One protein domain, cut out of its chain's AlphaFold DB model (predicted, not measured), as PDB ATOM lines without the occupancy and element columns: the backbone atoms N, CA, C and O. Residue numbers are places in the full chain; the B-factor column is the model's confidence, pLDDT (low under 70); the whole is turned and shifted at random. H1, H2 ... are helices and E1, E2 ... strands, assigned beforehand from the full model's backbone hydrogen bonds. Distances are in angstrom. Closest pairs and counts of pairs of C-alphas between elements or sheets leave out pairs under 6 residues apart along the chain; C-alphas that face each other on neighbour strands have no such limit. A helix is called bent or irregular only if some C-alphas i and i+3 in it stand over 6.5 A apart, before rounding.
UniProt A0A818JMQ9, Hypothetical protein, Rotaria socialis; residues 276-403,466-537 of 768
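AT A GLANCE: This is residues 276 to 403 and 466 to 537 of the 768 residues of the protein "Hypothetical protein" of Rotaria socialis (UniProt A0A818JMQ9). A strongly twisted sheet of four antiparallel strands, in the order E2, E1, E5, E4, has a helical hairpin at its E2 side, with H3 packed over E2 and E1 and H2 beside H3. At another side of the body, a small parallel pair, E3 and E6, with H5 packed on E3, runs on from E6 into the hairpin E7 and E8, whose tip, residues 491 to 496, sticks out. A long stretch after E8 then returns to the large sheet, where the short helix H6 packs on E5. The printed part has 200 residues, with six named helices and eight named strands in the order H1 H2 H3 H4 E1 E2 E3 H5 E4 E5 E6 E7 E8 H6; the class is mixed, helices and strands. It is compact, with a radius of gyration of the C-alphas of 18.5 A and spans of 50 by 42 by 34 A.

IN THESE COORDINATES: In the largest sheet, E1 is residues 348 to 356, 26.3 A from first to last C-alpha, E2 is 362 to 369, 22.0 A, E4 is 394 to 400, 15.7 A, and E5 is 466 to 476, 29.7 A. C-alpha 348 stands at (23.554, 44.992, 26.949). H1 is residues 276 to 282 and begins with C-alpha 276 at (21.316, 60.731, 23.430). H2 is residues 293 to 310, 25.8 A, H3 is 313 to 338, 32.8 A, and H4 is 341 to 346. H3 is irregular, with C-alphas 318 and 321 7.7 A apart and a kink of 75 degrees near residue 320. E3 is residues 371 to 375, H5 is 383 to 390, E6 is 482 to 486, E7 is 488 to 491 and E8 is 496 to 499. H6, residues 519 to 522, ends with C-alpha 522 at (17.812, 39.867, 42.689).

HOW THE PARTS SIT: In the largest sheet E2 and E4 are the edge strands. The hairpin E1 and E2 is antiparallel at 158 degrees, with N 352 and O 365 2.8 A apart, within hydrogen-bond range. E1 and E5 are antiparallel at 157 degrees, with N 353 and O 471 at 2.9 A. E5 and E4 are antiparallel at 119 degrees, with N 396 and O 468 at 2.8 A. H3 is on one face of this sheet, two layers, one of helix and one of strands; its height over the sheet is 8.5 A. It lies over E2 and E1, slantwise to the strands, at 38 degrees to E1 on the local plane. H2 and H3, a hairpin, touch at a shallow tilt of 28 degrees, opposite ways, the closest C-alphas being those of Phe 300 and Ile 329, 6.4 A apart. H2 only grazes the sheet, with residues 304 to 310. H1 touches H3 at residues 332 to 336 alone, the closest C-alphas being those of Ala 276 and Ile 336, 7.1 A apart. H6 has a height over the sheet of 7.6 A and lies only just over E5, on which 3 of its C-alphas fall. The closest C-alphas of H4 and E6 are those of Phe 346 and Cys 482, 7.1 A apart. E3 and E6 are parallel at 28 degrees, with N 374 and O 484 at 2.8 A. The closest C-alphas of H5 and E3 are those of Ile 387 and Leu 374, 6.8 A apart. The hairpin E7 and E8 is antiparallel at 154 degrees, with N 498 and O 489 at 2.8 A. O i to N i+4 pairs are within range in 1 of 3 in H1, which has 2 of 4 O i to N i+3 pairs within range, 13 of 14 in H2, 18 of 22 in H3, 1 of 2 in H4 and 3 of 4 in H5; H6 is too short for such a pair.

THE WHOLE: The two C-alphas farthest apart, those of Thr 290 and Ser 494, are 56.4 A apart. Residues 404 to 465 are not printed, and C-alphas 403 and 466 are 11.2 A apart across the cut, in the link from E4 to E5. The link from E8 to H6 is long, with 19 residues. The mean pLDDT of the printed part is 78.7, and 37 residues are under 70, among them 276 to 292 and 526 to 530.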
ATOM      1  N   ALA A 276      21.332  60.541  21.982       44.88
ATOM      2  CA  ALA A 276      21.316  60.731  23.430       44.88
ATOM      3  C   ALA A 276      19.868  60.792  23.961       44.88
ATOM      4  O   ALA A 276      19.586  60.230  25.009       44.88
ATOM      5  N   THR A 277      18.924  61.344  23.189       44.12
ATOM      6  CA  THR A 277      17.495  61.454  23.534       44.12
ATOM      7  C   THR A 277      16.718  60.135  23.597       44.12
ATOM      8  O   THR A 277      15.727  60.090  24.311       44.12
ATOM      9  N   ASN A 278      17.148  59.056  22.926       46.12
ATOM     10  CA  ASN A 278      16.426  57.768  22.960       46.12
ATOM     11  C   ASN A 278      16.896  56.851  24.103       46.12
ATOM     12  O   ASN A 278      16.091  56.131  24.684       46.12
ATOM     13  N   VAL A 279      18.183  56.896  24.471       48.81
ATOM     14  CA  VAL A 279      18.698  56.190  25.668       48.81
ATOM     15  C   VAL A 279      18.045  56.748  26.940       48.81
ATOM     16  O   VAL A 279      17.780  56.017  27.890       48.81
ATOM     17  N   ILE A 280      17.709  58.038  26.909       49.62
ATOM     18  CA  ILE A 280      16.996  58.774  27.956       49.62
ATOM     19  C   ILE A 280      15.609  58.179  28.281       49.62
ATOM     20  O   ILE A 280      15.170  58.312  29.418       49.62
ATOM     21  N   GLU A 281      14.948  57.474  27.354       45.66
ATOM     22  CA  GLU A 281      13.667  56.789  27.622       45.66
ATOM     23  C   GLU A 281      13.826  55.428  28.326       45.66
ATOM     24  O   GLU A 281      12.888  54.961  28.968       45.66
ATOM     25  N   GLN A 282      14.994  54.778  28.222       49.12
ATOM     26  CA  GLN A 282      15.255  53.468  28.846       49.12
ATOM     27  C   GLN A 282      15.749  53.576  30.295       49.12
ATOM     28  O   GLN A 282      15.676  52.606  31.047       49.12
ATOM     29  N   VAL A 283      16.233  54.753  30.690       54.69
ATOM     30  CA  VAL A 283      16.666  55.042  32.059       54.69
ATOM     31  C   VAL A 283      15.444  55.387  32.905       54.69
ATOM     32  O   VAL A 283      14.703  56.317  32.592       54.69
ATOM     33  N   GLN A 284      15.231  54.658  34.003       52.06
ATOM     34  CA  GLN A 284      14.043  54.831  34.853       52.06
ATOM     35  C   GLN A 284      13.983  56.215  35.524       52.06
ATOM     36  O   GLN A 284      12.921  56.656  35.964       52.06
ATOM     37  N   ASN A 285      15.117  56.917  35.599       56.97
ATOM     38  CA  ASN A 285      15.259  58.165  36.329       56.97
ATOM     39  C   ASN A 285      15.335  59.388  35.395       56.97
ATOM     40  O   ASN A 285      16.409  59.827  34.976       56.97
ATOM     41  N   SER A 286      14.179  59.997  35.133       53.12
ATOM     42  CA  SER A 286      14.011  61.167  34.252       53.12
ATOM     43  C   SER A 286      14.784  62.430  34.670       53.12
ATOM     44  O   SER A 286      14.856  63.380  33.899       53.12
ATOM     45  N   LYS A 287      15.369  62.465  35.875       58.88
ATOM     46  CA  LYS A 287      16.213  63.575  36.353       58.88
ATOM     47  C   LYS A 287      17.677  63.464  35.917       58.88
ATOM     48  O   LYS A 287      18.361  64.481  35.845       58.88
ATOM     49  N   LEU A 288      18.172  62.253  35.646       58.84
ATOM     50  CA  LEU A 288      19.569  62.023  35.244       58.84
ATOM     51  C   LEU A 288      19.824  62.442  33.790       58.84
ATOM     52  O   LEU A 288      20.935  62.798  33.415       58.84
ATOM     53  N   THR A 289      18.772  62.436  32.982       55.22
ATOM     54  CA  THR A 289      18.813  62.604  31.530       55.22
ATOM     55  C   THR A 289      18.980  64.058  31.080       55.22
ATOM     56  O   THR A 289      19.339  64.313  29.935       55.22
ATOM     57  N   THR A 290      18.782  65.020  31.987       59.78
ATOM     58  CA  THR A 290      18.969  66.462  31.745       59.78
ATOM     59  C   THR A 290      20.355  66.983  32.141       59.78
ATOM     60  O   THR A 290      20.630  68.171  31.987       59.78
ATOM     61  N   LEU A 291      21.218  66.134  32.708       63.19
ATOM     62  CA  LEU A 291      22.531  66.533  33.218       63.19
ATOM     63  C   LEU A 291      23.587  66.560  32.100       63.19
ATOM     64  O   LEU A 291      23.592  65.718  31.205       63.19
ATOM     65  N   SER A 292      24.517  67.518  32.167       69.19
ATOM     66  CA  SER A 292      25.694  67.536  31.292       69.19
ATOM     67  C   SER A 292      26.619  66.348  31.592       69.19
ATOM     68  O   SER A 292      26.633  65.830  32.709       69.19
ATOM     69  N   PHE A 293      27.439  65.938  30.618       71.50
ATOM     70  CA  PHE A 293      28.409  64.843  30.786       71.50
ATOM     71  C   PHE A 293      29.349  65.047  31.987       71.50
ATOM     72  O   PHE A 293      29.659  64.104  32.710       71.50
ATOM     73  N   GLU A 294      29.779  66.284  32.237       74.56
ATOM     74  CA  GLU A 294      30.632  66.625  33.381       74.56
ATOM     75  C   GLU A 294      29.900  66.438  34.720       74.56
ATOM     76  O   GLU A 294      30.441  65.834  35.646       74.56
ATOM     77  N   ASN A 295      28.629  66.849  34.795       77.44
ATOM     78  CA  ASN A 295      27.796  66.642  35.979       77.44
ATOM     79  C   ASN A 295      27.469  65.157  36.205       77.44
ATOM     80  O   ASN A 295      27.434  64.715  37.351       77.44
ATOM     81  N   LEU A 296      27.273  64.379  35.134       78.62
ATOM     82  CA  LEU A 296      27.081  62.927  35.211       78.62
ATOM     83  C   LEU A 296      28.327  62.208  35.735       78.62
ATOM     84  O   LEU A 296      28.201  61.351  36.603       78.62
ATOM     85  N   ASN A 297      29.524  62.572  35.264       80.69
ATOM     86  CA  ASN A 297      30.772  61.998  35.779       80.69
ATOM     87  C   ASN A 297      31.012  62.358  37.247       80.69
ATOM     88  O   ASN A 297      31.473  61.519  38.017       80.69
ATOM     89  N   LYS A 298      30.680  63.586  37.659       82.81
ATOM     90  CA  LYS A 298      30.781  63.979  39.066       82.81
ATOM     91  C   LYS A 298      29.836  63.154  39.945       82.81
ATOM     92  O   LYS A 298      30.265  62.615  40.959       82.81
ATOM     93  N   LEU A 299      28.582  63.004  39.518       82.31
ATOM     94  CA  LEU A 299      27.591  62.187  40.217       82.31
ATOM     95  C   LEU A 299      27.988  60.701  40.252       82.31
ATOM     96  O   LEU A 299      27.782  60.038  41.265       82.31
ATOM     97  N   PHE A 300      28.588  60.189  39.172       84.19
ATOM     98  CA  PHE A 300      29.147  58.838  39.126       84.19
ATOM     99  C   PHE A 300      30.194  58.628  40.222       84.19
ATOM    100  O   PHE A 300      30.070  57.670  40.974       84.19
ATOM    101  N   LEU A 301      31.171  59.533  40.350       83.94
ATOM    102  CA  LEU A 301      32.215  59.435  41.374       83.94
ATOM    103  C   LEU A 301      31.635  59.499  42.796       83.94
ATOM    104  O   LEU A 301      32.027  58.705  43.647       83.94
ATOM    105  N   GLU A 302      30.672  60.392  43.041       83.25
ATOM    106  CA  GLU A 302      30.000  60.513  44.344       83.25
ATOM    107  C   GLU A 302      29.239  59.227  44.724       83.25
ATOM    108  O   GLU A 302      29.306  58.776  45.868       83.25
ATOM    109  N   ILE A 303      28.523  58.616  43.775       80.00
ATOM    110  CA  ILE A 303      27.771  57.373  44.006       80.00
ATOM    111  C   ILE A 303      28.707  56.166  44.104       80.00
ATOM    112  O   ILE A 303      28.485  55.289  44.940       80.00
ATOM    113  N   GLU A 304      29.752  56.106  43.279       81.12
ATOM    114  CA  GLU A 304      30.763  55.048  43.329       81.12
ATOM    115  C   GLU A 304      31.451  55.021  44.699       81.12
ATOM    116  O   GLU A 304      31.535  53.958  45.312       81.12
ATOM    117  N   GLU A 305      31.827  56.184  45.242       79.19
ATOM    118  CA  GLU A 305      32.374  56.309  46.599       79.19
ATOM    119  C   GLU A 305      31.376  55.810  47.661       79.19
ATOM    120  O   GLU A 305      31.732  55.012  48.532       79.19
ATOM    121  N   GLN A 306      30.098  56.195  47.562       75.56
ATOM    122  CA  GLN A 306      29.057  55.739  48.493       75.56
ATOM    123  C   GLN A 306      28.853  54.218  48.467       75.56
ATOM    124  O   GLN A 306      28.684  53.603  49.522       75.56
ATOM    125  N   ILE A 307      28.886  53.606  47.281       73.31
ATOM    126  CA  ILE A 307      28.690  52.164  47.099       73.31
ATOM    127  C   ILE A 307      29.932  51.380  47.529       73.31
ATOM    128  O   ILE A 307      29.821  50.357  48.206       73.31
ATOM    129  N   HIS A 308      31.129  51.835  47.152       69.38
ATOM    130  CA  HIS A 308      32.365  51.087  47.379       69.38
ATOM    131  C   HIS A 308      32.958  51.264  48.774       69.38
ATOM    132  O   HIS A 308      33.688  50.370  49.198       69.38
ATOM    133  N   GLU A 309      32.640  52.322  49.524       64.44
ATOM    134  CA  GLU A 309      33.168  52.494  50.886       64.44
ATOM    135  C   GLU A 309      32.266  51.939  51.998       64.44
ATOM    136  O   GLU A 309      32.769  51.670  53.092       64.44
ATOM    137  N   LYS A 310      30.956  51.745  51.760       63.19
ATOM    138  CA  LYS A 310      29.980  51.567  52.859       63.19
ATOM    139  C   LYS A 310      29.015  50.382  52.761       63.19
ATOM    140  O   LYS A 310      28.264  50.188  53.707       63.19
ATOM    141  N   ILE A 311      29.004  49.599  51.680       70.94
ATOM    142  CA  ILE A 311      27.979  48.554  51.506       70.94
ATOM    143  C   ILE A 311      28.459  47.185  51.990       70.94
ATOM    144  O   ILE A 311      29.294  46.528  51.358       70.94
ATOM    145  N   THR A 312      27.851  46.712  53.076       70.06
ATOM    146  CA  THR A 312      27.906  45.306  53.481       70.06
ATOM    147  C   THR A 312      26.691  44.538  52.957       70.06
ATOM    148  O   THR A 312      25.701  45.128  52.524       70.06
ATOM    149  N   LEU A 313      26.757  43.202  52.979       67.44
ATOM    150  CA  LEU A 313      25.622  42.333  52.635       67.44
ATOM    151  C   LEU A 313      24.325  42.687  53.385       67.44
ATOM    152  O   LEU A 313      23.252  42.534  52.812       67.44
ATOM    153  N   ASP A 314      24.427  43.158  54.629       65.19
ATOM    154  CA  ASP A 314      23.268  43.460  55.475       65.19
ATOM    155  C   ASP A 314      22.611  44.809  55.114       65.19
ATOM    156  O   ASP A 314      21.438  45.030  55.409       65.19
ATOM    157  N   ASP A 315      23.330  45.697  54.416       70.50
ATOM    158  CA  ASP A 315      22.858  47.042  54.055       70.50
ATOM    159  C   ASP A 315      22.124  47.094  52.705       70.50
ATOM    160  O   ASP A 315      21.605  48.146  52.320       70.50
ATOM    161  N   LEU A 316      22.086  45.979  51.971       70.12
ATOM    162  CA  LEU A 316      21.690  45.913  50.561       70.12
ATOM    163  C   LEU A 316      20.304  46.520  50.289       70.12
ATOM    164  O   LEU A 316      20.157  47.334  49.374       70.12
ATOM    165  N   ASP A 317      19.321  46.196  51.132       69.75
ATOM    166  CA  ASP A 317      17.943  46.679  51.001       69.75
ATOM    167  C   ASP A 317      17.871  48.209  51.124       69.75
ATOM    168  O   ASP A 317      17.180  48.876  50.348       69.75
ATOM    169  N   SER A 318      18.650  48.786  52.048       75.00
ATOM    170  CA  SER A 318      18.708  50.236  52.276       75.00
ATOM    171  C   SER A 318      19.380  50.996  51.126       75.00
ATOM    172  O   SER A 318      19.083  52.170  50.903       75.00
ATOM    173  N   GLN A 319      20.257  50.325  50.372       78.38
ATOM    174  CA  GLN A 319      21.064  50.915  49.299       78.38
ATOM    175  C   GLN A 319      20.509  50.653  47.895       78.38
ATOM    176  O   GLN A 319      21.096  51.098  46.909       78.38
ATOM    177  N   THR A 320      19.350  50.000  47.787       79.00
ATOM    178  CA  THR A 320      18.674  49.672  46.522       79.00
ATOM    179  C   THR A 320      18.596  50.862  45.555       79.00
ATOM    180  O   THR A 320      18.924  50.727  44.377       79.00
ATOM    181  N   SER A 321      18.234  52.056  46.046       81.06
ATOM    182  CA  SER A 321      18.162  53.275  45.222       81.06
ATOM    183  C   SER A 321      19.522  53.686  44.650       81.06
ATOM    184  O   SER A 321      19.601  54.106  43.497       81.06
ATOM    185  N   ASN A 322      20.592  53.565  45.436       82.56
ATOM    186  CA  ASN A 322      21.941  53.933  45.008       82.56
ATOM    187  C   ASN A 322      22.470  52.939  43.968       82.56
ATOM    188  O   ASN A 322      23.066  53.352  42.978       82.56
ATOM    189  N   ILE A 323      22.174  51.645  44.136       82.19
ATOM    190  CA  ILE A 323      22.532  50.599  43.167       82.19
ATOM    191  C   ILE A 323      21.841  50.850  41.819       82.19
ATOM    192  O   ILE A 323      22.503  50.799  40.783       82.19
ATOM    193  N   ILE A 324      20.540  51.168  41.819       83.69
ATOM    194  CA  ILE A 324      19.801  51.502  40.588       83.69
ATOM    195  C   ILE A 324      20.420  52.730  39.908       83.69
ATOM    196  O   ILE A 324      20.715  52.688  38.716       83.69
ATOM    197  N   GLN A 325      20.695  53.800  40.663       84.44
ATOM    198  CA  GLN A 325      21.318  55.004  40.103       84.44
ATOM    199  C   GLN A 325      22.715  54.734  39.531       84.44
ATOM    200  O   GLN A 325      23.043  55.248  38.465       84.44
ATOM    201  N   TYR A 326      23.529  53.908  40.190       87.25
ATOM    202  CA  TYR A 326      24.841  53.507  39.682       87.25
ATOM    203  C   TYR A 326      24.740  52.751  38.353       87.25
ATOM    204  O   TYR A 326      25.467  53.056  37.405       87.25
ATOM    205  N   VAL A 327      23.817  51.792  38.256       86.88
ATOM    206  CA  VAL A 327      23.558  51.043  37.017       86.88
ATOM    207  C   VAL A 327      23.122  51.985  35.890       86.88
ATOM    208  O   VAL A 327      23.686  51.937  34.797       86.88
ATOM    209  N   ASP A 328      22.189  52.896  36.168       85.25
ATOM    210  CA  ASP A 328      21.686  53.861  35.186       85.25
ATOM    211  C   ASP A 328      22.789  54.818  34.695       85.25
ATOM    212  O   ASP A 328      22.949  55.035  33.491       85.25
ATOM    213  N   ILE A 329      23.590  55.375  35.609       84.62
ATOM    214  CA  ILE A 329      24.650  56.336  35.269       84.62
ATOM    215  C   ILE A 329      25.781  55.659  34.498       84.62
ATOM    216  O   ILE A 329      26.241  56.199  33.493       84.62
ATOM    217  N   THR A 330      26.216  54.470  34.924       86.31
ATOM    218  CA  THR A 330      27.255  53.715  34.201       86.31
ATOM    219  C   THR A 330      26.819  53.386  32.776       86.31
ATOM    220  O   THR A 330      27.625  53.475  31.847       86.31
ATOM    221  N   TRP A 331      25.538  53.065  32.580       86.69
ATOM    222  CA  TRP A 331      24.976  52.825  31.257       86.69
ATOM    223  C   TRP A 331      24.949  54.089  30.393       86.69
ATOM    224  O   TRP A 331      25.400  54.066  29.244       86.69
ATOM    225  N   LEU A 332      24.501  55.216  30.957       81.31
ATOM    226  CA  LEU A 332      24.499  56.515  30.280       81.31
ATOM    227  C   LEU A 332      25.907  56.951  29.862       81.31
ATOM    228  O   LEU A 332      26.110  57.333  28.709       81.31
ATOM    229  N   LEU A 333      26.888  56.860  30.762       80.88
ATOM    230  CA  LEU A 333      28.277  57.226  30.471       80.88
ATOM    231  C   LEU A 333      28.860  56.368  29.344       80.88
ATOM    232  O   LEU A 333      29.471  56.907  28.420       80.88
ATOM    233  N   HIS A 334      28.606  55.056  29.365       80.62
ATOM    234  CA  HIS A 334      29.027  54.160  28.290       80.62
ATOM    235  C   HIS A 334      28.411  54.559  26.938       80.62
ATOM    236  O   HIS A 334      29.108  54.576  25.920       80.62
ATOM    237  N   HIS A 335      27.129  54.931  26.910       74.75
ATOM    238  CA  HIS A 335      26.470  55.389  25.688       74.75
ATOM    239  C   HIS A 335      26.973  56.738  25.182       74.75
ATOM    240  O   HIS A 335      27.107  56.906  23.974       74.75
ATOM    241  N   ILE A 336      27.278  57.685  26.068       72.62
ATOM    242  CA  ILE A 336      27.839  58.979  25.659       72.62
ATOM    243  C   ILE A 336      29.240  58.787  25.069       72.62
ATOM    244  O   ILE A 336      29.575  59.398  24.057       72.62
ATOM    245  N   GLN A 337      30.050  57.917  25.675       70.75
ATOM    246  CA  GLN A 337      31.435  57.708  25.264       70.75
ATOM    247  C   GLN A 337      31.567  56.851  23.996       70.75
ATOM    248  O   GLN A 337      32.490  57.063  23.212       70.75
ATOM    249  N   PHE A 338      30.666  55.886  23.783       66.06
ATOM    250  CA  PHE A 338      30.804  54.877  22.726       66.06
ATOM    251  C   PHE A 338      29.543  54.672  21.869       66.06
ATOM    252  O   PHE A 338      29.386  53.623  21.238       66.06
ATOM    253  N   GLY A 339      28.612  55.626  21.877       63.50
ATOM    254  CA  GLY A 339      27.297  55.488  21.259       63.50
ATOM    255  C   GLY A 339      27.320  55.472  19.731       63.50
ATOM    256  O   GLY A 339      27.655  56.462  19.089       63.50
ATOM    257  N   SER A 340      26.842  54.370  19.153       69.75
ATOM    258  CA  SER A 340      26.378  54.293  17.767       69.75
ATOM    259  C   SER A 340      25.022  53.575  17.729       69.75
ATOM    260  O   SER A 340      24.694  52.789  18.627       69.75
ATOM    261  N   THR A 341      24.232  53.800  16.676       69.19
ATOM    262  CA  THR A 341      22.933  53.127  16.491       69.19
ATOM    263  C   THR A 341      23.082  51.599  16.410       69.19
ATOM    264  O   THR A 341      22.249  50.852  16.922       69.19
ATOM    265  N   ILE A 342      24.175  51.115  15.810       74.56
ATOM    266  CA  ILE A 342      24.455  49.679  15.675       74.56
ATOM    267  C   ILE A 342      24.871  49.076  17.013       74.56
ATOM    268  O   ILE A 342      24.400  47.993  17.363       74.56
ATOM    269  N   LYS A 343      25.715  49.774  17.783       74.44
ATOM    270  CA  LYS A 343      26.170  49.286  19.085       74.44
ATOM    271  C   LYS A 343      24.984  49.104  20.024       74.44
ATOM    272  O   LYS A 343      24.900  48.051  20.635       74.44
ATOM    273  N   HIS A 344      24.023  50.035  20.036       72.88
ATOM    274  CA  HIS A 344      22.789  49.922  20.834       72.88
ATOM    275  C   HIS A 344      21.937  48.694  20.473       72.88
ATOM    276  O   HIS A 344      21.389  48.045  21.359       72.88
ATOM    277  N   THR A 345      21.906  48.302  19.193       85.25
ATOM    278  CA  THR A 345      21.138  47.122  18.753       85.25
ATOM    279  C   THR A 345      21.604  45.837  19.452       85.25
ATOM    280  O   THR A 345      20.779  44.975  19.751       85.25
ATOM    281  N   PHE A 346      22.908  45.706  19.725       89.25
ATOM    282  CA  PHE A 346      23.513  44.496  20.300       89.25
ATOM    283  C   PHE A 346      24.047  44.671  21.730       89.25
ATOM    284  O   PHE A 346      24.383  43.675  22.368       89.25
ATOM    285  N   SER A 347      24.164  45.900  22.243       87.50
ATOM    286  CA  SER A 347      24.771  46.165  23.548       87.50
ATOM    287  C   SER A 347      23.790  45.944  24.690       87.50
ATOM    288  O   SER A 347      22.756  46.608  24.753       87.50
ATOM    289  N   GLY A 348      24.149  45.068  25.619       90.69
ATOM    290  CA  GLY A 348      23.554  44.992  26.949       90.69
ATOM    291  C   GLY A 348      24.561  45.373  28.030       90.69
ATOM    292  O   GLY A 348      25.698  45.750  27.737       90.69
ATOM    293  N   GLN A 349      24.154  45.231  29.288       92.81
ATOM    294  CA  GLN A 349      25.006  45.451  30.454       92.81
ATOM    295  C   GLN A 349      24.826  44.322  31.474       92.81
ATOM    296  O   GLN A 349      23.705  43.884  31.747       92.81
ATOM    297  N   LEU A 350      25.942  43.838  32.012       93.88
ATOM    298  CA  LEU A 350      26.010  42.909  33.132       93.88
ATOM    299  C   LEU A 350      26.311  43.680  34.413       93.88
ATOM    300  O   LEU A 350      27.101  44.623  34.407       93.88
ATOM    301  N   LEU A 351      25.732  43.233  35.522       91.50
ATOM    302  CA  LEU A 351      26.061  43.689  36.863       91.50
ATOM    303  C   LEU A 351      26.762  42.558  37.611       91.50
ATOM    304  O   LEU A 351      26.179  41.505  37.858       91.50
ATOM    305  N   HIS A 352      28.015  42.793  37.980       90.19
ATOM    306  CA  HIS A 352      28.815  41.893  38.794       90.19
ATOM    307  C   HIS A 352      28.738  42.339  40.250       90.19
ATOM    308  O   HIS A 352      29.063  43.482  40.567       90.19
ATOM    309  N   ALA A 353      28.343  41.426  41.132       87.06
ATOM    310  CA  ALA A 353      28.368  41.610  42.574       87.06
ATOM    311  C   ALA A 353      29.449  40.708  43.182       87.06
ATOM    312  O   ALA A 353      29.370  39.480  43.110       87.06
ATOM    313  N   HIS A 354      30.467  41.322  43.784       85.94
ATOM    314  CA  HIS A 354      31.572  40.635  44.444       85.94
ATOM    315  C   HIS A 354      31.494  40.847  45.951       85.94
ATOM    316  O   HIS A 354      31.727  41.949  46.435       85.94
ATOM    317  N   CYS A 355      31.217  39.789  46.701       84.56
ATOM    318  CA  CYS A 355      31.188  39.823  48.153       84.56
ATOM    319  C   CYS A 355      32.451  39.183  48.741       84.56
ATOM    320  O   CYS A 355      32.765  38.016  48.479       84.56
ATOM    321  N   CYS A 356      33.172  39.938  49.565       82.62
ATOM    322  CA  CYS A 356      34.311  39.421  50.310       82.62
ATOM    323  C   CYS A 356      33.839  38.497  51.437       82.62
ATOM    324  O   CYS A 356      33.088  38.912  52.311       82.62
ATOM    325  N   ASN A 357      34.341  37.262  51.492       79.94
ATOM    326  CA  ASN A 357      33.939  36.316  52.536       79.94
ATOM    327  C   ASN A 357      34.561  36.613  53.919       79.94
ATOM    328  O   ASN A 357      34.291  35.881  54.864       79.94
ATOM    329  N   ASN A 358      35.428  37.627  54.032       78.44
ATOM    330  CA  ASN A 358      36.073  38.011  55.291       78.44
ATOM    331  C   ASN A 358      35.416  39.236  55.939       78.44
ATOM    332  O   ASN A 358      35.065  39.186  57.109       78.44
ATOM    333  N   CYS A 359      35.248  40.328  55.185       79.19
ATOM    334  CA  CYS A 359      34.638  41.564  55.691       79.19
ATOM    335  C   CYS A 359      33.168  41.741  55.288       79.19
ATOM    336  O   CYS A 359      32.578  42.759  55.627       79.19
ATOM    337  N   SER A 360      32.592  40.808  54.521       79.62
ATOM    338  CA  SER A 360      31.217  40.873  53.992       79.62
ATOM    339  C   SER A 360      30.908  42.085  53.101       79.62
ATOM    340  O   SER A 360      29.758  42.288  52.713       79.62
ATOM    341  N   HIS A 361      31.929  42.865  52.734       81.75
ATOM    342  CA  HIS A 361      31.802  44.024  51.855       81.75
ATOM    343  C   HIS A 361      31.438  43.596  50.438       81.75
ATOM    344  O   HIS A 361      32.006  42.623  49.921       81.75
ATOM    345  N   VAL A 362      30.521  44.333  49.810       79.38
ATOM    346  CA  VAL A 362      30.041  44.058  48.455       79.38
ATOM    347  C   VAL A 362      30.543  45.135  47.504       79.38
ATOM    348  O   VAL A 362      30.326  46.323  47.700       79.38
ATOM    349  N   HIS A 363      31.217  44.706  46.443       84.12
ATOM    350  CA  HIS A 363      31.665  45.567  45.362       84.12
ATOM    351  C   HIS A 363      30.847  45.282  44.106       84.12
ATOM    352  O   HIS A 363      30.837  44.153  43.606       84.12
ATOM    353  N   PHE A 364      30.214  46.321  43.568       84.69
ATOM    354  CA  PHE A 364      29.485  46.259  42.307       84.69
ATOM    355  C   PHE A 364      30.345  46.755  41.150       84.69
ATOM    356  O   PHE A 364      31.112  47.708  41.296       84.69
ATOM    357  N   ARG A 365      30.210  46.104  39.995       87.81
ATOM    358  CA  ARG A 365      30.831  46.517  38.737       87.81
ATOM    359  C   ARG A 365      29.857  46.278  37.595       87.81
ATOM    360  O   ARG A 365      29.426  45.145  37.388       87.81
ATOM    361  N   ALA A 366      29.516  47.331  36.866       90.31
ATOM    362  CA  ALA A 366      28.670  47.229  35.687       90.31
ATOM    363  C   ALA A 366      29.537  47.176  34.420       90.31
ATOM    364  O   ALA A 366      30.394  48.037  34.224       90.31
ATOM    365  N   GLU A 367      29.334  46.176  33.562       90.31
ATOM    366  CA  GLU A 367      30.123  45.976  32.340       90.31
ATOM    367  C   GLU A 367      29.231  45.834  31.102       90.31
ATOM    368  O   GLU A 367      28.276  45.055  31.124       90.31
ATOM    369  N   PRO A 368      29.520  46.543  29.998       90.50
ATOM    370  CA  PRO A 368      28.798  46.355  28.749       90.50
ATOM    371  C   PRO A 368      29.172  45.021  28.087       90.50
ATOM    372  O   PRO A 368      30.320  44.579  28.146       90.50
ATOM    373  N   PHE A 369      28.226  44.407  27.378       91.25
ATOM    374  CA  PHE A 369      28.472  43.217  26.560       91.25
ATOM    375  C   PHE A 369      27.772  43.321  25.200       91.25
ATOM    376  O   PHE A 369      26.704  43.912  25.093       91.25
ATOM    377  N   GLN A 370      28.359  42.723  24.160       89.75
ATOM    378  CA  GLN A 370      27.722  42.556  22.838       89.75
ATOM    379  C   GLN A 370      27.252  41.112  22.597       89.75
ATOM    380  O   GLN A 370      26.284  40.865  21.881       89.75
ATOM    381  N   ILE A 371      27.963  40.142  23.177       93.31
ATOM    382  CA  ILE A 371      27.656  38.716  23.089       93.31
ATOM    383  C   ILE A 371      27.586  38.173  24.510       93.31
ATOM    384  O   ILE A 371      28.527  38.331  25.287       93.31
ATOM    385  N   LEU A 372      26.481  37.509  24.841       93.81
ATOM    386  CA  LEU A 372      26.340  36.795  26.098       93.81
ATOM    387  C   LEU A 372      26.967  35.408  25.964       93.81
ATOM    388  O   LEU A 372      26.397  34.501  25.349       93.81
ATOM    389  N   THR A 373      28.159  35.241  26.526       92.44
ATOM    390  CA  THR A 373      28.898  33.986  26.415       92.44
ATOM    391  C   THR A 373      28.615  33.060  27.599       92.44
ATOM    392  O   THR A 373      28.995  33.342  28.733       92.44
ATOM    393  N   LEU A 374      28.014  31.899  27.329       92.25
ATOM    394  CA  LEU A 374      27.533  30.961  28.343       92.25
ATOM    395  C   LEU A 374      28.354  29.669  28.389       92.25
ATOM    396  O   LEU A 374      28.631  29.036  27.364       92.25
ATOM    397  N   SER A 375      28.702  29.248  29.603       88.62
ATOM    398  CA  SER A 375      29.363  27.970  29.869       88.62
ATOM    399  C   SER A 375      28.346  26.827  29.863       88.62
ATOM    400  O   SER A 375      27.285  26.922  30.472       88.62
ATOM    401  N   ILE A 376      28.668  25.717  29.195       88.06
ATOM    402  CA  ILE A 376      27.770  24.559  29.116       88.06
ATOM    403  C   ILE A 376      28.121  23.563  30.222       88.06
ATOM    404  O   ILE A 376      29.218  23.003  30.233       88.06
ATOM    405  N   ASN A 377      27.169  23.283  31.112       81.38
ATOM    406  CA  ASN A 377      27.277  22.165  32.044       81.38
ATOM    407  C   ASN A 377      26.748  20.879  31.380       81.38
ATOM    408  O   ASN A 377      25.753  20.910  30.663       81.38
ATOM    409  N   ARG A 378      27.389  19.729  31.632       75.56
ATOM    410  CA  ARG A 378      26.956  18.419  31.102       75.56
ATOM    411  C   ARG A 378      25.552  18.014  31.561       75.56
ATOM    412  O   ARG A 378      24.929  17.202  30.891       75.56
ATOM    413  N   ALA A 379      25.088  18.552  32.687       75.75
ATOM    414  CA  ALA A 379      23.746  18.299  33.205       75.75
ATOM    415  C   ALA A 379      22.653  19.149  32.531       75.75
ATOM    416  O   ALA A 379      21.485  18.787  32.626       75.75
ATOM    417  N   SER A 380      23.011  20.258  31.876       78.50
ATOM    418  CA  SER A 380      22.041  21.168  31.261       78.50
ATOM    419  C   SER A 380      21.460  20.563  29.984       78.50
ATOM    420  O   SER A 380      22.209  20.138  29.103       78.50
ATOM    421  N   GLN A 381      20.133  20.561  29.871       80.25
ATOM    422  CA  GLN A 381      19.400  20.046  28.709       80.25
ATOM    423  C   GLN A 381      18.766  21.163  27.876       80.25
ATOM    424  O   GLN A 381      18.636  21.020  26.660       80.25
ATOM    425  N   THR A 382      18.398  22.280  28.507       85.31
ATOM    426  CA  THR A 382      17.695  23.411  27.876       85.31
ATOM    427  C   THR A 382      18.541  24.684  27.884       85.31
ATOM    428  O   THR A 382      19.491  24.811  28.662       85.31
ATOM    429  N   LEU A 383      18.229  25.642  27.004       87.94
ATOM    430  CA  LEU A 383      18.926  26.933  26.968       87.94
ATOM    431  C   LEU A 383      18.701  27.737  28.256       87.94
ATOM    432  O   LEU A 383      19.632  28.360  28.758       87.94
ATOM    433  N   GLU A 384      17.498  27.682  28.816       88.25
ATOM    434  CA  GLU A 384      17.124  28.354  30.058       88.25
ATOM    435  C   GLU A 384      17.959  27.854  31.243       88.25
ATOM    436  O   GLU A 384      18.446  28.655  32.037       88.25
ATOM    437  N   GLU A 385      18.210  26.543  31.328       87.50
ATOM    438  CA  GLU A 385      19.105  25.968  32.339       87.50
ATOM    439  C   GLU A 385      20.554  26.429  32.172       87.50
ATOM    440  O   GLU A 385      21.256  26.616  33.167       87.50
ATOM    441  N   VAL A 386      21.018  26.595  30.929       90.25
ATOM    442  CA  VAL A 386      22.359  27.120  30.637       90.25
ATOM    443  C   VAL A 386      22.448  28.593  31.033       90.25
ATOM    444  O   VAL A 386      23.414  28.982  31.682       90.25
ATOM    445  N   ILE A 387      21.440  29.409  30.727       89.69
ATOM    446  CA  ILE A 387      21.387  30.817  31.151       89.69
ATOM    447  C   ILE A 387      21.337  30.918  32.676       89.69
ATOM    448  O   ILE A 387      22.069  31.712  33.255       89.69
ATOM    449  N   ALA A 388      20.589  30.041  33.347       86.69
ATOM    450  CA  ALA A 388      20.561  29.976  34.804       86.69
ATOM    451  C   ALA A 388      21.913  29.613  35.436       86.69
ATOM    452  O   ALA A 388      22.080  29.763  36.644       86.69
ATOM    453  N   THR A 389      22.898  29.137  34.660       85.88
ATOM    454  CA  THR A 389      24.271  28.997  35.164       85.88
ATOM    455  C   THR A 389      25.012  30.323  35.279       85.88
ATOM    456  O   THR A 389      25.884  30.414  36.135       85.88
ATOM    457  N   LEU A 390      24.641  31.344  34.497       85.88
ATOM    458  CA  LEU A 390      25.255  32.674  34.537       85.88
ATOM    459  C   LEU A 390      25.059  33.341  35.901       85.88
ATOM    460  O   LEU A 390      25.978  33.946  36.438       85.88
ATOM    461  N   THR A 391      23.861  33.205  36.469       83.12
ATOM    462  CA  THR A 391      23.485  33.846  37.734       83.12
ATOM    463  C   THR A 391      23.843  33.011  38.962       83.12
ATOM    464  O   THR A 391      23.426  33.343  40.076       83.12
ATOM    465  N   LYS A 392      24.589  31.911  38.794       84.62
ATOM    466  CA  LYS A 392      25.072  31.116  39.926       84.62
ATOM    467  C   LYS A 392      26.154  31.877  40.672       84.62
ATOM    468  O   LYS A 392      26.963  32.585  40.084       84.62
ATOM    469  N   ILE A 393      26.169  31.688  41.986       83.94
ATOM    470  CA  ILE A 393      27.239  32.207  42.827       83.94
ATOM    471  C   ILE A 393      28.484  31.358  42.574       83.94
ATOM    472  O   ILE A 393      28.488  30.150  42.824       83.94
ATOM    473  N   GLU A 394      29.538  32.000  42.096       84.69
ATOM    474  CA  GLU A 394      30.859  31.415  41.917       84.69
ATOM    475  C   GLU A 394      31.769  31.834  43.075       84.69
ATOM    476  O   GLU A 394      31.689  32.955  43.579       84.69
ATOM    477  N   ILE A 395      32.645  30.935  43.519       82.62
ATOM    478  CA  ILE A 395      33.665  31.257  44.520       82.62
ATOM    479  C   ILE A 395      34.974  31.447  43.774       82.62
ATOM    480  O   ILE A 395      35.509  30.496  43.205       82.62
ATOM    481  N   ILE A 396      35.483  32.672  43.791       81.81
ATOM    482  CA  ILE A 396      36.761  32.997  43.178       81.81
ATOM    483  C   ILE A 396      37.830  32.990  44.266       81.81
ATOM    484  O   ILE A 396      37.749  33.717  45.263       81.81
ATOM    485  N   GLU A 397      38.831  32.136  44.078       74.06
ATOM    486  CA  GLU A 397      40.014  32.095  44.928       74.06
ATOM    487  C   GLU A 397      41.030  33.135  44.444       74.06
ATOM    488  O   GLU A 397      41.124  33.418  43.251       74.06
ATOM    489  N   SER A 398      41.821  33.689  45.365       62.34
ATOM    490  CA  SER A 398      42.979  34.558  45.086       62.34
ATOM    491  C   SER A 398      42.726  35.991  44.581       62.34
ATOM    492  O   SER A 398      43.677  36.646  44.158       62.34
ATOM    493  N   ILE A 399      41.523  36.558  44.721       67.44
ATOM    494  CA  ILE A 399      41.304  37.998  44.464       67.44
ATOM    495  C   ILE A 399      41.587  38.820  45.732       67.44
ATOM    496  O   ILE A 399      41.219  38.431  46.842       67.44
ATOM    497  N   SER A 400      42.243  39.975  45.571       66.62
ATOM    498  CA  SER A 400      42.460  40.918  46.671       66.62
ATOM    499  C   SER A 400      41.248  41.820  46.892       66.62
ATOM    500  O   SER A 400      40.802  42.491  45.963       66.62
ATOM    501  N   CYS A 401      40.738  41.863  48.125       73.94
ATOM    502  CA  CYS A 401      39.652  42.766  48.507       73.94
ATOM    503  C   CYS A 401      40.207  44.183  48.704       73.94
ATOM    504  O   CYS A 401      41.073  44.388  49.559       73.94
ATOM    505  N   SER A 402      39.710  45.155  47.935       72.75
ATOM    506  CA  SER A 402      40.120  46.565  48.027       72.75
ATOM    507  C   SER A 402      39.900  47.135  49.429       72.75
ATOM    508  O   SER A 402      40.797  47.792  49.951       72.75
ATOM    509  N   TYR A 403      38.775  46.796  50.068       76.19
ATOM    510  CA  TYR A 403      38.425  47.245  51.417       76.19
ATOM    511  C   TYR A 403      39.343  46.666  52.506       76.19
ATOM    512  O   TYR A 403      39.929  47.410  53.284       76.19
ATOM    513  N   HIS A 466      41.769  36.849  49.443       68.19
ATOM    514  CA  HIS A 466      40.564  36.354  50.103       68.19
ATOM    515  C   HIS A 466      39.720  35.522  49.134       68.19
ATOM    516  O   HIS A 466      39.852  35.616  47.913       68.19
ATOM    517  N   ARG A 467      38.831  34.695  49.695       75.75
ATOM    518  CA  ARG A 467      37.755  34.064  48.926       75.75
ATOM    519  C   ARG A 467      36.658  35.094  48.684       75.75
ATOM    520  O   ARG A 467      36.178  35.712  49.637       75.75
ATOM    521  N   ILE A 468      36.262  35.257  47.428       80.19
ATOM    522  CA  ILE A 468      35.202  36.181  47.022       80.19
ATOM    523  C   ILE A 468      34.053  35.376  46.427       80.19
ATOM    524  O   ILE A 468      34.266  34.533  45.559       80.19
ATOM    525  N   LYS A 469      32.833  35.642  46.894       83.44
ATOM    526  CA  LYS A 469      31.608  35.165  46.251       83.44
ATOM    527  C   LYS A 469      31.257  36.145  45.141       83.44
ATOM    528  O   LYS A 469      31.111  37.333  45.403       83.44
ATOM    529  N   SER A 470      31.157  35.661  43.916       84.81
ATOM    530  CA  SER A 470      30.845  36.455  42.735       84.81
ATOM    531  C   SER A 470      29.515  36.004  42.160       84.81
ATOM    532  O   SER A 470      29.301  34.808  41.979       84.81
ATOM    533  N   GLN A 471      28.642  36.948  41.844       87.62
ATOM    534  CA  GLN A 471      27.396  36.685  41.138       87.62
ATOM    535  C   GLN A 471      27.240  37.687  39.998       87.62
ATOM    536  O   GLN A 471      27.616  38.850  40.138       87.62
ATOM    537  N   ILE A 472      26.724  37.220  38.864       90.00
ATOM    538  CA  ILE A 472      26.499  38.037  37.672       90.00
ATOM    539  C   ILE A 472      24.997  38.106  37.427       90.00
ATOM    540  O   ILE A 472      24.309  37.088  37.474       90.00
ATOM    541  N   MET A 473      24.494  39.300  37.143       88.69
ATOM    542  CA  MET A 473      23.112  39.555  36.753       88.69
ATOM    543  C   MET A 473      23.087  40.368  35.462       88.69
ATOM    544  O   MET A 473      24.082  40.989  35.092       88.69
ATOM    545  N   ILE A 474      21.947  40.384  34.775       91.06
ATOM    546  CA  ILE A 474      21.761  41.256  33.613       91.06
ATOM    547  C   ILE A 474      21.088  42.539  34.095       91.06
ATOM    548  O   ILE A 474      20.035  42.483  34.734       91.06
ATOM    549  N   SER A 475      21.711  43.686  33.823       89.69
ATOM    550  CA  SER A 475      21.156  44.995  34.169       89.69
ATOM    551  C   SER A 475      20.439  45.665  33.011       89.69
ATOM    552  O   SER A 475      19.375  46.228  33.214       89.69
ATOM    553  N   ASN A 476      20.981  45.557  31.797       89.38
ATOM    554  CA  ASN A 476      20.341  46.076  30.594       89.38
ATOM    555  C   ASN A 476      20.352  45.027  29.485       89.38
ATOM    556  O   ASN A 476      21.368  44.380  29.214       89.38
ATOM    557  N   PHE A 477      19.201  44.869  28.842       89.44
ATOM    558  CA  PHE A 477      18.955  43.873  27.808       89.44
ATOM    559  C   PHE A 477      19.031  44.512  26.408       89.44
ATOM    560  O   PHE A 477      18.367  45.526  26.183       89.44
ATOM    561  N   PRO A 478      19.799  43.942  25.458       90.56
ATOM    562  CA  PRO A 478      19.915  44.488  24.107       90.56
ATOM    563  C   PRO A 478      18.667  44.225  23.266       90.56
ATOM    564  O   PRO A 478      17.983  43.215  23.429       90.56
ATOM    565  N   ASP A 479      18.425  45.061  22.263       88.12
ATOM    566  CA  ASP A 479      17.332  44.866  21.308       88.12
ATOM    567  C   ASP A 479      17.432  43.549  20.525       88.12
ATOM    568  O   ASP A 479      16.413  42.931  20.190       88.12
ATOM    569  N   VAL A 480      18.665  43.129  20.242       92.88
ATOM    570  CA  VAL A 480      19.031  41.838  19.671       92.88
ATOM    571  C   VAL A 480      20.050  41.170  20.589       92.88
ATOM    572  O   VAL A 480      21.196  41.599  20.692       92.88
ATOM    573  N   LEU A 481      19.640  40.077  21.233       94.12
ATOM    574  CA  LEU A 481      20.507  39.298  22.111       94.12
ATOM    575  C   LEU A 481      21.279  38.228  21.328       94.12
ATOM    576  O   LEU A 481      20.697  37.255  20.844       94.12
ATOM    577  N   CYS A 482      22.601  38.376  21.264       95.19
ATOM    578  CA  CYS A 482      23.509  37.360  20.734       95.19
ATOM    579  C   CYS A 482      23.988  36.439  21.862       95.19
ATOM    580  O   CYS A 482      24.606  36.903  22.817       95.19
ATOM    581  N   ILE A 483      23.744  35.129  21.746       95.00
ATOM    582  CA  ILE A 483      24.181  34.131  22.735       95.00
ATOM    583  C   ILE A 483      25.243  33.222  22.120       95.00
ATOM    584  O   ILE A 483      24.988  32.528  21.134       95.00
ATOM    585  N   GLN A 484      26.415  33.162  22.751       94.31
ATOM    586  CA  GLN A 484      27.473  32.220  22.402       94.31
ATOM    587  C   GLN A 484      27.516  31.088  23.423       94.31
ATOM    588  O   GLN A 484      27.771  31.300  24.605       94.31
ATOM    589  N   LEU A 485      27.352  29.852  22.959       92.19
ATOM    590  CA  LEU A 485      27.589  28.671  23.784       92.19
ATOM    591  C   LEU A 485      29.076  28.295  23.710       92.19
ATOM    592  O   LEU A 485      29.561  27.963  22.624       92.19
ATOM    593  N   LYS A 486      29.798  28.308  24.843       89.12
ATOM    594  CA  LYS A 486      31.227  27.933  24.923       89.12
ATOM    595  C   LYS A 486      31.411  26.442  24.656       89.12
ATOM    596  O   LYS A 486      31.518  25.630  25.571       89.12
ATOM    597  N   ARG A 487      31.418  26.072  23.377       86.38
ATOM    598  CA  ARG A 487      31.593  24.685  22.936       86.38
ATOM    599  C   ARG A 487      33.050  24.307  22.759       86.38
ATOM    600  O   ARG A 487      33.342  23.124  22.808       86.38
ATOM    601  N   PHE A 488      33.951  25.257  22.553       84.19
ATOM    602  CA  PHE A 488      35.366  24.964  22.372       84.19
ATOM    603  C   PHE A 488      36.140  25.234  23.655       84.19
ATOM    604  O   PHE A 488      35.948  26.257  24.308       84.19
ATOM    605  N   SER A 489      37.027  24.311  23.999       80.75
ATOM    606  CA  SER A 489      37.971  24.453  25.100       80.75
ATOM    607  C   SER A 489      39.340  23.982  24.643       80.75
ATOM    608  O   SER A 489      39.450  22.967  23.956       80.75
ATOM    609  N   TYR A 490      40.382  24.691  25.052       81.81
ATOM    610  CA  TYR A 490      41.757  24.305  24.784       81.81
ATOM    611  C   TYR A 490      42.407  23.829  26.078       81.81
ATOM    612  O   TYR A 490      42.500  24.586  27.046       81.81
ATOM    613  N   ASP A 491      42.837  22.570  26.097       78.75
ATOM    614  CA  ASP A 491      43.615  22.037  27.203       78.75
ATOM    615  C   ASP A 491      45.098  22.324  26.962       78.75
ATOM    616  O   ASP A 491      45.736  21.743  26.078       78.75
ATOM    617  N   ARG A 492      45.639  23.236  27.776       82.56
ATOM    618  CA  ARG A 492      47.039  23.667  27.713       82.56
ATOM    619  C   ARG A 492      48.010  22.529  28.024       82.56
ATOM    620  O   ARG A 492      49.112  22.533  27.488       82.56
ATOM    621  N   PHE A 493      47.621  21.567  28.862       80.62
ATOM    622  CA  PHE A 493      48.507  20.478  29.277       80.62
ATOM    623  C   PHE A 493      48.621  19.399  28.205       80.62
ATOM    624  O   PHE A 493      49.717  18.925  27.919       80.62
ATOM    625  N   SER A 494      47.501  19.026  27.580       79.12
ATOM    626  CA  SER A 494      47.516  18.054  26.484       79.12
ATOM    627  C   SER A 494      47.756  18.676  25.104       79.12
ATOM    628  O   SER A 494      47.900  17.927  24.137       79.12
ATOM    629  N   ASN A 495      47.820  20.012  25.010       79.06
ATOM    630  CA  ASN A 495      47.901  20.783  23.763       79.06
ATOM    631  C   ASN A 495      46.823  20.346  22.749       79.06
ATOM    632  O   ASN A 495      47.081  20.189  21.554       79.06
ATOM    633  N   LYS A 496      45.611  20.075  23.246       75.12
ATOM    634  CA  LYS A 496      44.479  19.596  22.446       75.12
ATOM    635  C   LYS A 496      43.296  20.535  22.581       75.12
ATOM    636  O   LYS A 496      42.882  20.902  23.680       75.12
ATOM    637  N   THR A 497      42.692  20.849  21.442       75.38
ATOM    638  CA  THR A 497      41.393  21.516  21.389       75.38
ATOM    639  C   THR A 497      40.287  20.470  21.436       75.38
ATOM    640  O   THR A 497      40.297  19.501  20.677       75.38
ATOM    641  N   MET A 498      39.313  20.672  22.317       76.44
ATOM    642  CA  MET A 498      38.136  19.825  22.460       76.44
ATOM    643  C   MET A 498      36.874  20.624  22.145       76.44
ATOM    644  O   MET A 498      36.768  21.799  22.493       76.44
ATOM    645  N   LYS A 499      35.903  19.968  21.503       82.44
ATOM    646  CA  LYS A 499      34.567  20.516  21.264       82.44
ATOM    647  C   LYS A 499      33.535  19.751  22.088       82.44
ATOM    648  O   LYS A 499      33.413  18.535  21.964       82.44
ATOM    649  N   LEU A 500      32.764  20.469  22.895       82.38
ATOM    650  CA  LEU A 500      31.615  19.967  23.634       82.38
ATOM    651  C   LEU A 500      30.441  19.731  22.679       82.38
ATOM    652  O   LEU A 500      29.870  20.661  22.096       82.38
ATOM    653  N   THR A 501      30.062  18.464  22.554       79.00
ATOM    654  CA  THR A 501      28.950  17.991  21.719       79.00
ATOM    655  C   THR A 501      27.638  17.842  22.490       79.00
ATOM    656  O   THR A 501      26.662  17.364  21.919       79.00
ATOM    657  N   THR A 502      27.591  18.277  23.758       81.38
ATOM    658  CA  THR A 502      26.384  18.241  24.599       81.38
ATOM    659  C   THR A 502      25.202  18.883  23.857       81.38
ATOM    660  O   THR A 502      25.312  20.056  23.456       81.38
ATOM    661  N   PRO A 503      24.104  18.139  23.625       81.00
ATOM    662  CA  PRO A 503      22.920  18.679  22.973       81.00
ATOM    663  C   PRO A 503      22.226  19.657  23.921       81.00
ATOM    664  O   PRO A 503      22.030  19.346  25.090       81.00
ATOM    665  N   ILE A 504      21.874  20.835  23.409       83.50
ATOM    666  CA  ILE A 504      21.096  21.843  24.135       83.50
ATOM    667  C   ILE A 504      19.829  22.080  23.326       83.50
ATOM    668  O   ILE A 504      19.909  22.433  22.148       83.50
ATOM    669  N   ILE A 505      18.681  21.827  23.944       79.56
ATOM    670  CA  ILE A 505      17.367  21.940  23.321       79.56
ATOM    671  C   ILE A 505      16.964  23.415  23.305       79.56
ATOM    672  O   ILE A 505      16.981  24.087  24.336       79.56
ATOM    673  N   ILE A 506      16.595  23.900  22.120       80.50
ATOM    674  CA  ILE A 506      16.050  25.239  21.894       80.50
ATOM    675  C   ILE A 506      14.728  25.047  21.151       80.50
ATOM    676  O   ILE A 506      14.724  24.544  20.028       80.50
ATOM    677  N   GLU A 507      13.607  25.404  21.777       73.38
ATOM    678  CA  GLU A 507      12.290  25.357  21.135       73.38
ATOM    679  C   GLU A 507      12.095  26.636  20.288       73.38
ATOM    680  O   GLU A 507      11.929  27.710  20.859       73.38
ATOM    681  N   PRO A 508      12.095  26.571  18.941       68.56
ATOM    682  CA  PRO A 508      12.148  27.769  18.089       68.56
ATOM    683  C   PRO A 508      10.898  28.662  18.160       68.56
ATOM    684  O   PRO A 508      10.981  29.854  17.869       68.56
ATOM    685  N   GLU A 509       9.746  28.100  18.534       71.50
ATOM    686  CA  GLU A 509       8.480  28.837  18.678       71.50
ATOM    687  C   GLU A 509       8.196  29.278  20.120       71.50
ATOM    688  O   GLU A 509       7.230  29.998  20.363       71.50
ATOM    689  N   LYS A 510       9.018  28.858  21.090       74.81
ATOM    690  CA  LYS A 510       8.886  29.290  22.481       74.81
ATOM    691  C   LYS A 510       9.635  30.609  22.656       74.81
ATOM    692  O   LYS A 510      10.820  30.698  22.343       74.81
ATOM    693  N   ASN A 511       8.956  31.623  23.189       83.06
ATOM    694  CA  ASN A 511       9.632  32.850  23.600       83.06
ATOM    695  C   ASN A 511      10.497  32.570  24.837       83.06
ATOM    696  O   ASN A 511      10.039  31.956  25.801       83.06
ATOM    697  N   LEU A 512      11.742  33.031  24.793       87.31
ATOM    698  CA  LEU A 512      12.692  32.976  25.892       87.31
ATOM    699  C   LEU A 512      12.405  34.132  26.851       87.31
ATOM    700  O   LEU A 512      12.611  35.292  26.493       87.31
ATOM    701  N   ASP A 513      11.924  33.809  28.047       87.38
ATOM    702  CA  ASP A 513      11.722  34.774  29.128       87.38
ATOM    703  C   ASP A 513      13.020  34.943  29.929       87.38
ATOM    704  O   ASP A 513      13.554  33.977  30.481       87.38
ATOM    705  N   LEU A 514      13.538  36.172  29.961       89.69
ATOM    706  CA  LEU A 514      14.748  36.545  30.691       89.69
ATOM    707  C   LEU A 514      14.483  37.444  31.901       89.69
ATOM    708  O   LEU A 514      15.430  37.777  32.615       89.69
ATOM    709  N   SER A 515      13.225  37.790  32.184       86.44
ATOM    710  CA  SER A 515      12.859  38.587  33.360       86.44
ATOM    711  C   SER A 515      13.400  38.050  34.690       86.44
ATOM    712  O   SER A 515      13.864  38.858  35.500       86.44
ATOM    713  N   PRO A 516      13.441  36.724  34.937       85.94
ATOM    714  CA  PRO A 516      13.991  36.194  36.184       85.94
ATOM    715  C   PRO A 516      15.481  36.497  36.402       85.94
ATOM    716  O   PRO A 516      15.941  36.478  37.539       85.94
ATOM    717  N   PHE A 517      16.239  36.775  35.336       86.62
ATOM    718  CA  PHE A 517      17.688  37.012  35.395       86.62
ATOM    719  C   PHE A 517      18.061  38.497  35.505       86.62
ATOM    720  O   PHE A 517      19.247  38.839  35.545       86.62
ATOM    721  N   HIS A 518      17.062  39.381  35.546       87.81
ATOM    722  CA  HIS A 518      17.271  40.810  35.719       87.81
ATOM    723  C   HIS A 518      17.702  41.147  37.156       87.81
ATOM    724  O   HIS A 518      17.196  40.571  38.122       87.81
ATOM    725  N   TYR A 519      18.607  42.114  37.317       85.06
ATOM    726  CA  TYR A 519      19.156  42.483  38.629       85.06
ATOM    727  C   TYR A 519      18.104  42.990  39.632       85.06
ATOM    728  O   TYR A 519      18.270  42.815  40.835       85.06
ATOM    729  N   THR A 520      16.995  43.573  39.171       82.00
ATOM    730  CA  THR A 520      15.924  44.033  40.075       82.00
ATOM    731  C   THR A 520      15.214  42.869  40.760       82.00
ATOM    732  O   THR A 520      14.799  42.998  41.908       82.00
ATOM    733  N   THR A 521      15.119  41.714  40.094       78.50
ATOM    734  CA  THR A 521      14.596  40.475  40.687       78.50
ATOM    735  C   THR A 521      15.505  40.004  41.820       78.50
ATOM    736  O   THR A 521      15.019  39.572  42.861       78.50
ATOM    737  N   TRP A 522      16.823  40.149  41.647       78.56
ATOM    738  CA  TRP A 522      17.812  39.867  42.689       78.56
ATOM    739  C   TRP A 522      17.708  40.838  43.879       78.56
ATOM    740  O   TRP A 522      17.845  40.403  45.016       78.56
ATOM    741  N   LEU A 523      17.365  42.109  43.635       74.88
ATOM    742  CA  LEU A 523      17.064  43.112  44.673       74.88
ATOM    743  C   LEU A 523      15.674  42.939  45.327       74.88
ATOM    744  O   LEU A 523      15.265  43.775  46.124       74.88
ATOM    745  N   GLY A 524      14.894  41.913  44.965       72.00
ATOM    746  CA  GLY A 524      13.548  41.696  45.515       72.00
ATOM    747  C   GLY A 524      12.471  42.658  44.991       72.00
ATOM    748  O   GLY A 524      11.329  42.632  45.458       72.00
ATOM    749  N   LEU A 525      12.782  43.471  43.979       71.12
ATOM    750  CA  LEU A 525      11.871  44.434  43.355       71.12
ATOM    751  C   LEU A 525      10.970  43.733  42.324       71.12
ATOM    752  O   LEU A 525      11.113  43.894  41.114       71.12
ATOM    753  N   THR A 526      10.033  42.922  42.812       55.81
ATOM    754  CA  THR A 526       9.140  42.092  41.976       55.81
ATOM    755  C   THR A 526       7.949  42.848  41.368       55.81
ATOM    756  O   THR A 526       7.259  42.309  40.509       55.81
ATOM    757  N   ASN A 527       7.732  44.113  41.755       51.59
ATOM    758  CA  ASN A 527       6.609  44.948  41.296       51.59
ATOM    759  C   ASN A 527       6.898  45.790  40.037       51.59
ATOM    760  O   ASN A 527       6.069  46.614  39.650       51.59
ATOM    761  N   LEU A 528       8.053  45.623  39.386       58.19
ATOM    762  CA  LEU A 528       8.349  46.320  38.131       58.19
ATOM    763  C   LEU A 528       7.675  45.583  36.964       58.19
ATOM    764  O   LEU A 528       7.969  44.424  36.691       58.19
ATOM    765  N   SER A 529       6.777  46.266  36.255       53.97
ATOM    766  CA  SER A 529       5.937  45.743  35.165       53.97
ATOM    767  C   SER A 529       6.690  45.397  33.866       53.97
ATOM    768  O   SER A 529       6.099  45.430  32.787       53.97
ATOM    769  N   ILE A 530       7.995  45.127  33.927       65.62
ATOM    770  CA  ILE A 530       8.852  44.995  32.746       65.62
ATOM    771  C   ILE A 530       9.158  43.517  32.502       65.62
ATOM    772  O   ILE A 530       9.849  42.860  33.282       65.62
ATOM    773  N   SER A 531       8.629  42.989  31.397       78.19
ATOM    774  CA  SER A 531       8.862  41.610  30.968       78.19
ATOM    775  C   SER A 531       9.810  41.539  29.767       78.19
ATOM    776  O   SER A 531       9.545  42.202  28.761       78.19
ATOM    777  N   TYR A 532      10.853  40.710  29.824       85.06
ATOM    778  CA  TYR A 532      11.867  40.589  28.773       85.06
ATOM    779  C   TYR A 532      11.714  39.268  28.020       85.06
ATOM    780  O   TYR A 532      12.242  38.236  28.427       85.06
ATOM    781  N   HIS A 533      11.008  39.315  26.890       88.00
ATOM    782  CA  HIS A 533      10.744  38.148  26.051       88.00
ATOM    783  C   HIS A 533      11.492  38.234  24.720       88.00
ATOM    784  O   HIS A 533      11.303  39.177  23.949       88.00
ATOM    785  N   TYR A 534      12.282  37.207  24.411       90.69
ATOM    786  CA  TYR A 534      13.025  37.089  23.158       90.69
ATOM    787  C   TYR A 534      12.487  35.963  22.290       90.69
ATOM    788  O   TYR A 534      12.127  34.891  22.767       90.69
ATOM    789  N   ARG A 535      12.492  36.186  20.978       87.31
ATOM    790  CA  ARG A 535      12.139  35.178  19.979       87.31
ATOM    791  C   ARG A 535      13.377  34.804  19.178       87.31
ATOM    792  O   ARG A 535      14.111  35.690  18.742       87.31
ATOM    793  N   LEU A 536      13.591  33.511  18.946       88.75
ATOM    794  CA  LEU A 536      14.710  33.041  18.133       88.75
ATOM    795  C   LEU A 536      14.515  33.450  16.663       88.75
ATOM    796  O   LEU A 536      13.490  33.140  16.053       88.75
ATOM    797  N   VAL A 537      15.515  34.133  16.098       90.50
ATOM    798  CA  VAL A 537      15.513  34.585  14.694       90.50
ATOM    799  C   VAL A 537      16.528  33.817  13.855       90.50
ATOM    800  O   VAL A 537      16.205  33.412  12.745       90.50
TER     801      VAL A 537